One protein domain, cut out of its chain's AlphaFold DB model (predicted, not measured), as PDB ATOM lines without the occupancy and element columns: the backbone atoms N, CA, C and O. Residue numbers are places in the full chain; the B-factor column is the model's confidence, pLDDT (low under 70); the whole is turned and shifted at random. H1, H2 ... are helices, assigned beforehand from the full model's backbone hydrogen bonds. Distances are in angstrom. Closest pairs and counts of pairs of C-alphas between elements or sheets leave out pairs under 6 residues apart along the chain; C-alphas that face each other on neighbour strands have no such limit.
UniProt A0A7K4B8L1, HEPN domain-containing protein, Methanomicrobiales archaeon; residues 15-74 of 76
ATOM      1  N   SER A  15     -33.164 -52.366 -40.530       87.81
ATOM      2  CA  SER A  15     -32.432 -53.526 -40.013       87.81
ATOM      3  C   SER A  15     -33.388 -54.673 -39.688       87.81
ATOM      4  O   SER A  15     -33.139 -55.801 -40.106       87.81
ATOM      5  N   GLU A  16     -34.542 -54.385 -39.072       86.81
ATOM      6  CA  GLU A  16     -35.602 -55.376 -38.826       86.81
ATOM      7  C   GLU A  16     -36.083 -55.990 -40.150       86.81
ATOM      8  O   GLU A  16     -36.201 -57.210 -40.273       86.81
ATOM      9  N   CYS A  17     -36.275 -55.159 -41.181       86.38
ATOM     10  CA  CYS A  17     -36.612 -55.637 -42.522       86.38
ATOM     11  C   CYS A  17     -35.514 -56.538 -43.109       86.38
ATOM     12  O   CYS A  17     -35.819 -57.581 -43.688       86.38
ATOM     13  N   ALA A  18     -34.248 -56.153 -42.963       87.62
ATOM     14  CA  ALA A  18     -33.115 -56.891 -43.508       87.62
ATOM     15  C   ALA A  18     -32.899 -58.243 -42.803       87.62
ATOM     16  O   ALA A  18     -32.637 -59.239 -43.479       87.62
ATOM     17  N   TYR A  19     -33.088 -58.312 -41.481       87.81
ATOM     18  CA  TYR A  19     -33.045 -59.570 -40.728       87.81
ATOM     19  C   TYR A  19     -34.138 -60.543 -41.178       87.81
ATOM     20  O   TYR A  19     -33.840 -61.704 -41.450       87.81
ATOM     21  N   LEU A  20     -35.375 -60.066 -41.361       85.75
ATOM     22  CA  LEU A  20     -36.470 -60.901 -41.877       85.75
ATOM     23  C   LEU A  20     -36.166 -61.470 -43.270       85.75
ATOM     24  O   LEU A  20     -36.583 -62.578 -43.596       85.75
ATOM     25  N   ILE A  21     -35.439 -60.722 -44.102       85.31
ATOM     26  CA  ILE A  21     -35.032 -61.177 -45.436       85.31
ATOM     27  C   ILE A  21     -33.896 -62.201 -45.338       85.31
ATOM     28  O   ILE A  21     -33.927 -63.184 -46.074       85.31
ATOM     29  N   GLN A  22     -32.942 -62.040 -44.415       82.38
ATOM     30  CA  GLN A  22     -31.887 -63.036 -44.173       82.38
ATOM     31  C   GLN A  22     -32.409 -64.379 -43.652       82.38
ATOM     32  O   GLN A  22     -31.781 -65.405 -43.896       82.38
ATOM     33  N   GLU A  23     -33.556 -64.400 -42.968       83.81
ATOM     34  CA  GLU A  23     -34.233 -65.652 -42.595       83.81
ATOM     35  C   GLU A  23     -34.795 -66.410 -43.815       83.81
ATOM     36  O   GLU A  23     -35.206 -67.567 -43.705       83.81
ATOM     37  N   THR A  24     -34.788 -65.789 -44.997       82.00
ATOM     38  CA  THR A  24     -35.141 -66.418 -46.274       82.00
ATOM     39  C   THR A  24     -33.895 -66.821 -47.072       82.00
ATOM     40  O   THR A  24     -32.762 -66.533 -46.709       82.00
ATOM     41  N   HIS A  25     -34.089 -67.462 -48.228       82.94
ATOM     42  CA  HIS A  25     -32.997 -67.777 -49.160       82.94
ATOM     43  C   HIS A  25     -32.562 -66.591 -50.043       82.94
ATOM     44  O   HIS A  25     -31.861 -66.791 -51.035       82.94
ATOM     45  N   ILE A  26     -32.993 -65.368 -49.725       85.44
ATOM     46  CA  ILE A  26     -32.664 -64.172 -50.499       85.44
ATOM     47  C   ILE A  26     -31.415 -63.512 -49.914       85.44
ATOM     48  O   ILE A  26     -31.369 -63.133 -48.747       85.44
ATOM     49  N   THR A  27     -30.403 -63.326 -50.757       89.00
ATOM     50  CA  THR A  27     -29.196 -62.580 -50.396       89.00
ATOM     51  C   THR A  27     -29.412 -61.081 -50.594       89.00
ATOM     52  O   THR A  27     -29.898 -60.645 -51.640       89.00
ATOM     53  N   LEU A  28     -29.033 -60.294 -49.585       89.88
ATOM     54  CA  LEU A  28     -29.034 -58.833 -49.647       89.88
ATOM     55  C   LEU A  28     -27.845 -58.324 -50.481       89.88
ATOM     56  O   LEU A  28     -26.775 -58.934 -50.446       89.88
ATOM     57  N   PRO A  29     -27.997 -57.204 -51.210       92.50
ATOM     58  CA  PRO A  29     -26.942 -56.668 -52.071       92.50
ATOM     59  C   PRO A  29     -25.811 -56.001 -51.272       92.50
ATOM     60  O   PRO A  29     -24.717 -55.807 -51.795       92.50
ATOM     61  N   ILE A  30     -26.075 -55.653 -50.011       92.94
ATOM     62  CA  ILE A  30     -25.156 -55.026 -49.059       92.94
ATOM     63  C   ILE A  30     -25.440 -55.559 -47.646       92.94
ATOM     64  O   ILE A  30     -26.464 -56.210 -47.417       92.94
ATOM     65  N   ASN A  31     -24.535 -55.306 -46.700       92.50
ATOM     66  CA  ASN A  31     -24.688 -55.774 -45.321       92.50
ATOM     67  C   ASN A  31     -25.803 -55.019 -44.561       92.50
ATOM     68  O   ASN A  31     -26.260 -53.949 -44.972       92.50
ATOM     69  N   ILE A  32     -26.257 -55.601 -43.447       91.19
ATOM     70  CA  ILE A  32     -27.364 -55.052 -42.650       91.19
ATOM     71  C   ILE A  32     -26.951 -53.754 -41.961       91.19
ATOM     72  O   ILE A  32     -27.758 -52.833 -41.863       91.19
ATOM     73  N   GLU A  33     -25.703 -53.663 -41.512       91.44
ATOM     74  CA  GLU A  33     -25.175 -52.499 -40.808       91.44
ATOM     75  C   GLU A  33     -25.268 -51.244 -41.680       91.44
ATOM     76  O   GLU A  33     -25.735 -50.210 -41.214       91.44
ATOM     77  N   THR A  34     -24.916 -51.346 -42.965       91.19
ATOM     78  CA  THR A  34     -25.037 -50.257 -43.940       91.19
ATOM     79  C   THR A  34     -26.498 -49.937 -44.252       91.19
ATOM     80  O   THR A  34     -26.847 -48.764 -44.358       91.19
ATOM     81  N   ILE A  35     -27.379 -50.941 -44.340       91.50
ATOM     82  CA  ILE A  35     -28.827 -50.715 -44.512       91.50
ATOM     83  C   ILE A  35     -29.402 -49.943 -43.313       91.50
ATOM     84  O   ILE A  35     -30.212 -49.031 -43.489       91.50
ATOM     85  N   ALA A  36     -28.967 -50.272 -42.095       90.50
ATOM     86  CA  ALA A  36     -29.443 -49.648 -40.864       90.50
ATOM     87  C   ALA A  36     -29.119 -48.145 -40.791       90.50
ATOM     88  O   ALA A  36     -29.885 -47.388 -40.191       90.50
ATOM     89  N   LEU A  37     -28.045 -47.696 -41.454       90.81
ATOM     90  CA  LEU A  37     -27.678 -46.276 -41.537       90.81
ATOM     91  C   LEU A  37     -28.731 -45.419 -42.249       90.81
ATOM     92  O   LEU A  37     -28.764 -44.208 -42.053       90.81
ATOM     93  N   LEU A  38     -29.616 -46.027 -43.045       89.62
ATOM     94  CA  LEU A  38     -30.698 -45.315 -43.725       89.62
ATOM     95  C   LEU A  38     -31.941 -45.106 -42.839       89.62
ATOM     96  O   LEU A  38     -32.758 -44.229 -43.126       89.62
ATOM     97  N   THR A  39     -32.097 -45.858 -41.743       88.00
ATOM     98  CA  THR A  39     -33.260 -45.758 -40.837       88.00
ATOM     99  C   THR A  39     -33.470 -44.337 -40.273       88.00
ATOM    100  O   THR A  39     -34.609 -43.851 -40.302       88.00
ATOM    101  N   PRO A  40     -32.430 -43.607 -39.813       86.00
ATOM    102  CA  PRO A  40     -32.577 -42.227 -39.341       86.00
ATOM    103  C   PRO A  40     -33.194 -41.273 -40.373       86.00
ATOM    104  O   PRO A  40     -33.990 -40.411 -39.995       86.00
ATOM    105  N   TYR A  41     -32.926 -41.459 -41.671       83.12
ATOM    106  CA  TYR A  41     -33.505 -40.622 -42.730       83.12
ATOM    107  C   TYR A  41     -35.027 -40.791 -42.837       83.12
ATOM    108  O   TYR A  41     -35.738 -39.827 -43.120       83.12
ATOM    109  N   ALA A  42     -35.554 -41.985 -42.545       77.88
ATOM    110  CA  ALA A  42     -36.995 -42.252 -42.546       77.88
ATOM    111  C   ALA A  42     -37.712 -41.746 -41.277       77.88
ATOM    112  O   ALA A  42     -38.915 -41.462 -41.311       77.88
ATOM    113  N   VAL A  43     -36.995 -41.634 -40.154       78.38
ATOM    114  CA  VAL A  43     -37.571 -41.294 -38.842       78.38
ATOM    115  C   VAL A  43     -37.304 -39.838 -38.467       78.38
ATOM    116  O   VAL A  43     -38.255 -39.068 -38.316       78.38
ATOM    117  N   ILE A  44     -36.028 -39.475 -38.334       77.38
ATOM    118  CA  ILE A  44     -35.542 -38.190 -37.815       77.38
ATOM    119  C   ILE A  44     -35.589 -37.111 -38.900       77.38
ATOM    120  O   ILE A  44     -35.984 -35.978 -38.617       77.38
ATOM    121  N   GLY A  45     -35.295 -37.472 -40.155       71.44
ATOM    122  CA  GLY A  45     -35.334 -36.550 -41.298       71.44
ATOM    123  C   GLY A  45     -36.644 -35.775 -41.441       71.44
ATOM    124  O   GLY A  45     -36.643 -34.607 -41.819       71.44
ATOM    125  N   ARG A  46     -37.769 -36.372 -41.033       74.06
ATOM    126  CA  ARG A  46     -39.094 -35.727 -41.070       74.06
ATOM    127  C   ARG A  46     -39.241 -34.544 -40.116       74.06
ATOM    128  O   ARG A  46     -40.122 -33.716 -40.321       74.06
ATOM    129  N   TYR A  47     -38.412 -34.476 -39.082       75.75
ATOM    130  CA  TYR A  47     -38.446 -33.427 -38.066       75.75
ATOM    131  C   TYR A  47     -37.303 -32.417 -38.232       75.75
ATOM    132  O   TYR A  47     -37.086 -31.603 -37.341       75.75
ATOM    133  N   GLY A  48     -36.580 -32.463 -39.363       67.94
ATOM    134  CA  GLY A  48     -35.460 -31.561 -39.650       67.94
ATOM    135  C   GLY A  48     -34.238 -31.773 -38.751       67.94
ATOM    136  O   GLY A  48     -33.379 -30.906 -38.700       67.94
ATOM    137  N   GLY A  49     -34.177 -32.898 -38.029       65.94
ATOM    138  CA  GLY A  49     -33.204 -33.143 -36.963       65.94
ATOM    139  C   GLY A  49     -32.057 -34.075 -37.333       65.94
ATOM    140  O   GLY A  49     -31.539 -34.739 -36.440       65.94
ATOM    141  N   ILE A  50     -31.686 -34.200 -38.614       65.00
ATOM    142  CA  ILE A  50     -30.456 -34.928 -38.970       65.00
ATOM    143  C   ILE A  50     -29.272 -33.991 -38.695       65.00
ATOM    144  O   ILE A  50     -28.654 -33.456 -39.607       65.00
ATOM    145  N   GLU A  51     -29.031 -33.707 -37.419       58.94
ATOM    146  CA  GLU A  51     -27.778 -33.110 -36.964       58.94
ATOM    147  C   GLU A  51     -26.784 -34.260 -36.740       58.94
ATOM    148  O   GLU A  51     -27.155 -35.293 -36.183       58.94
ATOM    149  N   ASP A  52     -25.553 -34.095 -37.232       59.72
ATOM    150  CA  ASP A  52     -24.495 -35.116 -37.297       59.72
ATOM    151  C   ASP A  52     -24.832 -36.325 -38.195       59.72
ATOM    152  O   ASP A  52     -25.050 -37.458 -37.764       59.72
ATOM    153  N   GLU A  53     -24.856 -36.057 -39.501       64.88
ATOM    154  CA  GLU A  53     -25.012 -37.044 -40.567       64.88
ATOM    155  C   GLU A  53     -23.937 -38.151 -40.502       64.88
ATOM    156  O   GLU A  53     -22.763 -37.918 -40.781       64.88
ATOM    157  N   ILE A  54     -24.344 -39.385 -40.168       79.50
ATOM    158  CA  ILE A  54     -23.473 -40.575 -40.269       79.50
ATOM    159  C   ILE A  54     -23.108 -40.858 -41.739       79.50
ATOM    160  O   ILE A  54     -22.048 -41.413 -42.018       79.50
ATOM    161  N   LEU A  55     -23.989 -40.477 -42.669       84.44
ATOM    162  CA  LEU A  55     -23.778 -40.525 -44.113       84.44
ATOM    163  C   LEU A  55     -24.050 -39.145 -44.706       84.44
ATOM    164  O   LEU A  55     -25.028 -38.495 -44.348       84.44
ATOM    165  N   SER A  56     -23.257 -38.720 -45.679       86.94
ATOM    166  CA  SER A  56     -23.657 -37.587 -46.513       86.94
ATOM    167  C   SER A  56     -24.924 -37.922 -47.323       86.94
ATOM    168  O   SER A  56     -25.232 -39.102 -47.547       86.94
ATOM    169  N   PRO A  57     -25.663 -36.918 -47.832       85.12
ATOM    170  CA  PRO A  57     -26.866 -37.169 -48.619       85.12
ATOM    171  C   PRO A  57     -26.571 -37.983 -49.884       85.12
ATOM    172  O   PRO A  57     -27.360 -38.850 -50.254       85.12
ATOM    173  N   ASP A  58     -25.416 -37.751 -50.513       89.38
ATOM    174  CA  ASP A  58     -24.987 -38.483 -51.706       89.38
ATOM    175  C   ASP A  58     -24.714 -39.961 -51.391       89.38
ATOM    176  O   ASP A  58     -25.192 -40.840 -52.107       89.38
ATOM    177  N   GLU A  59     -24.027 -40.263 -50.284       91.19
ATOM    178  CA  GLU A  59     -23.796 -41.649 -49.847       91.19
ATOM    179  C   GLU A  59     -25.111 -42.371 -49.534       91.19
ATOM    180  O   GLU A  59     -25.312 -43.514 -49.951       91.19
ATOM    181  N   ALA A  60     -26.038 -41.696 -48.848       90.44
ATOM    182  CA  ALA A  60     -27.356 -42.248 -48.555       90.44
ATOM    183  C   ALA A  60     -28.148 -42.547 -49.842       90.44
ATOM    184  O   ALA A  60     -28.796 -43.594 -49.945       90.44
ATOM    185  N   ILE A  61     -28.071 -41.662 -50.843       92.06
ATOM    186  CA  ILE A  61     -28.707 -41.853 -52.152       92.06
ATOM    187  C   ILE A  61     -28.105 -43.053 -52.889       92.06
ATOM    188  O   ILE A  61     -28.861 -43.855 -53.438       92.06
ATOM    189  N   GLU A  62     -26.780 -43.203 -52.904       94.44
ATOM    190  CA  GLU A  62     -26.127 -44.328 -53.582       94.44
ATOM    191  C   GLU A  62     -26.492 -45.673 -52.940       94.44
ATOM    192  O   GLU A  62     -26.872 -46.611 -53.644       94.44
ATOM    193  N   ILE A  63     -26.493 -45.758 -51.605       93.62
ATOM    194  CA  ILE A  63     -26.940 -46.963 -50.886       93.62
ATOM    195  C   ILE A  63     -28.413 -47.260 -51.206       93.62
ATOM    196  O   ILE A  63     -28.774 -48.403 -51.496       93.62
ATOM    197  N   MET A  64     -29.271 -46.235 -51.200       93.56
ATOM    198  CA  MET A  64     -30.697 -46.379 -51.504       93.56
ATOM    199  C   MET A  64     -30.938 -46.895 -52.927       93.56
ATOM    200  O   MET A  64     -31.757 -47.800 -53.098       93.56
ATOM    201  N   LYS A  65     -30.205 -46.392 -53.929       94.56
ATOM    202  CA  LYS A  65     -30.290 -46.884 -55.316       94.56
ATOM    203  C   LYS A  65     -29.953 -48.367 -55.407       94.56
ATOM    204  O   LYS A  65     -30.727 -49.120 -55.985       94.56
ATOM    205  N   VAL A  66     -28.856 -48.801 -54.778       94.94
ATOM    206  CA  VAL A  66     -28.445 -50.216 -54.774       94.94
ATOM    207  C   VAL A  66     -29.541 -51.110 -54.189       94.94
ATOM    208  O   VAL A  66     -29.870 -52.149 -54.765       94.94
ATOM    209  N   ILE A  67     -30.140 -50.706 -53.064       92.25
ATOM    210  CA  ILE A  67     -31.237 -51.459 -52.439       92.25
ATOM    211  C   ILE A  67     -32.477 -51.459 -53.340       92.25
ATOM    212  O   ILE A  67     -33.129 -52.492 -53.474       92.25
ATOM    213  N   LEU A  68     -32.821 -50.330 -53.962       91.75
ATOM    214  CA  LEU A  68     -34.011 -50.216 -54.803       91.75
ATOM    215  C   LEU A  68     -33.884 -51.048 -56.089       91.75
ATOM    216  O   LEU A  68     -34.797 -51.802 -56.428       91.75
ATOM    217  N   ASP A  69     -32.740 -50.973 -56.767       93.56
ATOM    218  CA  ASP A  69     -32.440 -51.755 -57.972       93.56
ATOM    219  C   ASP A  69     -32.417 -53.258 -57.681       93.56
ATOM    220  O   ASP A  69     -32.846 -54.073 -58.497       93.56
ATOM    221  N   TRP A  70     -31.955 -53.650 -56.496       92.81
ATOM    222  CA  TRP A  70     -32.079 -55.027 -56.030       92.81
ATOM    223  C   TRP A  70     -33.542 -55.401 -55.763       92.81
ATOM    224  O   TRP A  70     -34.025 -56.402 -56.286       92.81
ATOM    225  N   ALA A  71     -34.277 -54.594 -54.994       89.00
ATOM    226  CA  ALA A  71     -35.641 -54.910 -54.571       89.00
ATOM    227  C   ALA A  71     -36.611 -55.013 -55.758       89.00
ATOM    228  O   ALA A  71     -37.489 -55.879 -55.771       89.00
ATOM    229  N   THR A  72     -36.438 -54.171 -56.779       89.75
ATOM    230  CA  THR A  72     -37.262 -54.182 -57.999       89.75
ATOM    231  C   THR A  72     -37.154 -55.490 -58.786       89.75
ATOM    232  O   THR A  72     -38.101 -55.845 -59.480       89.75
ATOM    233  N   GLN A  73     -36.088 -56.280 -58.614       87.69
ATOM    234  CA  GLN A  73     -35.974 -57.616 -59.222       87.69
ATOM    235  C   GLN A  73     -36.972 -58.628 -58.632       87.69
ATOM    236  O   GLN A  73     -37.266 -59.648 -59.257       87.69
ATOM    237  N   PHE A  74     -37.513 -58.349 -57.442       82.12
ATOM    238  CA  PHE A  74     -38.439 -59.225 -56.716       82.12
ATOM    239  C   PHE A  74     -39.892 -58.737 -56.749       82.12
ATOM    240  O   PHE A  74     -40.795 -59.466 -56.331       82.12
TER     241      PHE A  74
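AT A GLANCE: This is residues 15 to 74 of the 76 residues of the protein "HEPN domain-containing protein" of Methanomicrobiales archaeon (UniProt A0A7K4B8L1). One long helix, H4, runs along one side of an elongated body, and the three short helices H1, H2 and H3 form a loosely joined layer across from it, with H2 nearest to H4. At one end the long link from H3 to H4, residues 44 to 56, leads from this layer to H4, and residues 42 to 48 stick out; at the opposite end the link from H1 to H2 turns round near His 25. The printed part has 60 residues with four named helices, H1, H2, H3 and H4 in chain order, and no named strand; its class is all helix. The whole is only just compact, close to loose, with a radius of gyration of the C-alphas of 12.4 A, and its C-alphas span 37 by 20 by 16 A.

HOW THE PARTS SIT: H4, residues 57 to 72, touches no helix. It is close to but not clearly touching H2, residues 32 to 36; their closest C-alphas, those of Ile 35 and Ile 63, are 7.6 A apart. H2 touches H1, residues 15 to 22, with 7 pairs of C-alphas within 8 A; the closest are those of Ser 15 and Ala 36, 5.0 A apart. H1 is close to but not clearly touching H3, residues 39 to 43; their closest C-alphas, those of Ser 15 and Thr 39, are 7.9 A apart. H2 and H3 meet only through their link. H4 is apart from H1 and from H3. In H1, H2, H3 and H4 every O i to N i+4 pair is within hydrogen-bond range.

IN THESE COORDINATES: H4, 16 residues, is the longest helix and measures 22.0 A from C-alpha 57 at (-26.866, -37.169, -48.619) to C-alpha 72 at (-37.262, -54.182, -57.999). H1, 8 residues, begins with C-alpha 15 at (-32.432, -53.526, -40.013) and measures 10.4 A from first to last C-alpha. H2 and H3 have 5 residues each and measure 6.1 A and 6.5 A.

THE WHOLE: The two C-alphas farthest apart are those of His 25 and Gly 48, 37.5 A. The first and last printed C-alphas, those of Ser 15 and Phe 74, are 18.6 A apart. The printed part has no cut. The link from H2 to H3 is tight, with 2 residues; that from H1 to H2 is short, with 9; that from H3 to H4 is long, with 13. Residues 42 to 48 stand free. The mean pLDDT of the printed part is 85.0, and the model's confidence is low, under 70, at residues 48 to 53.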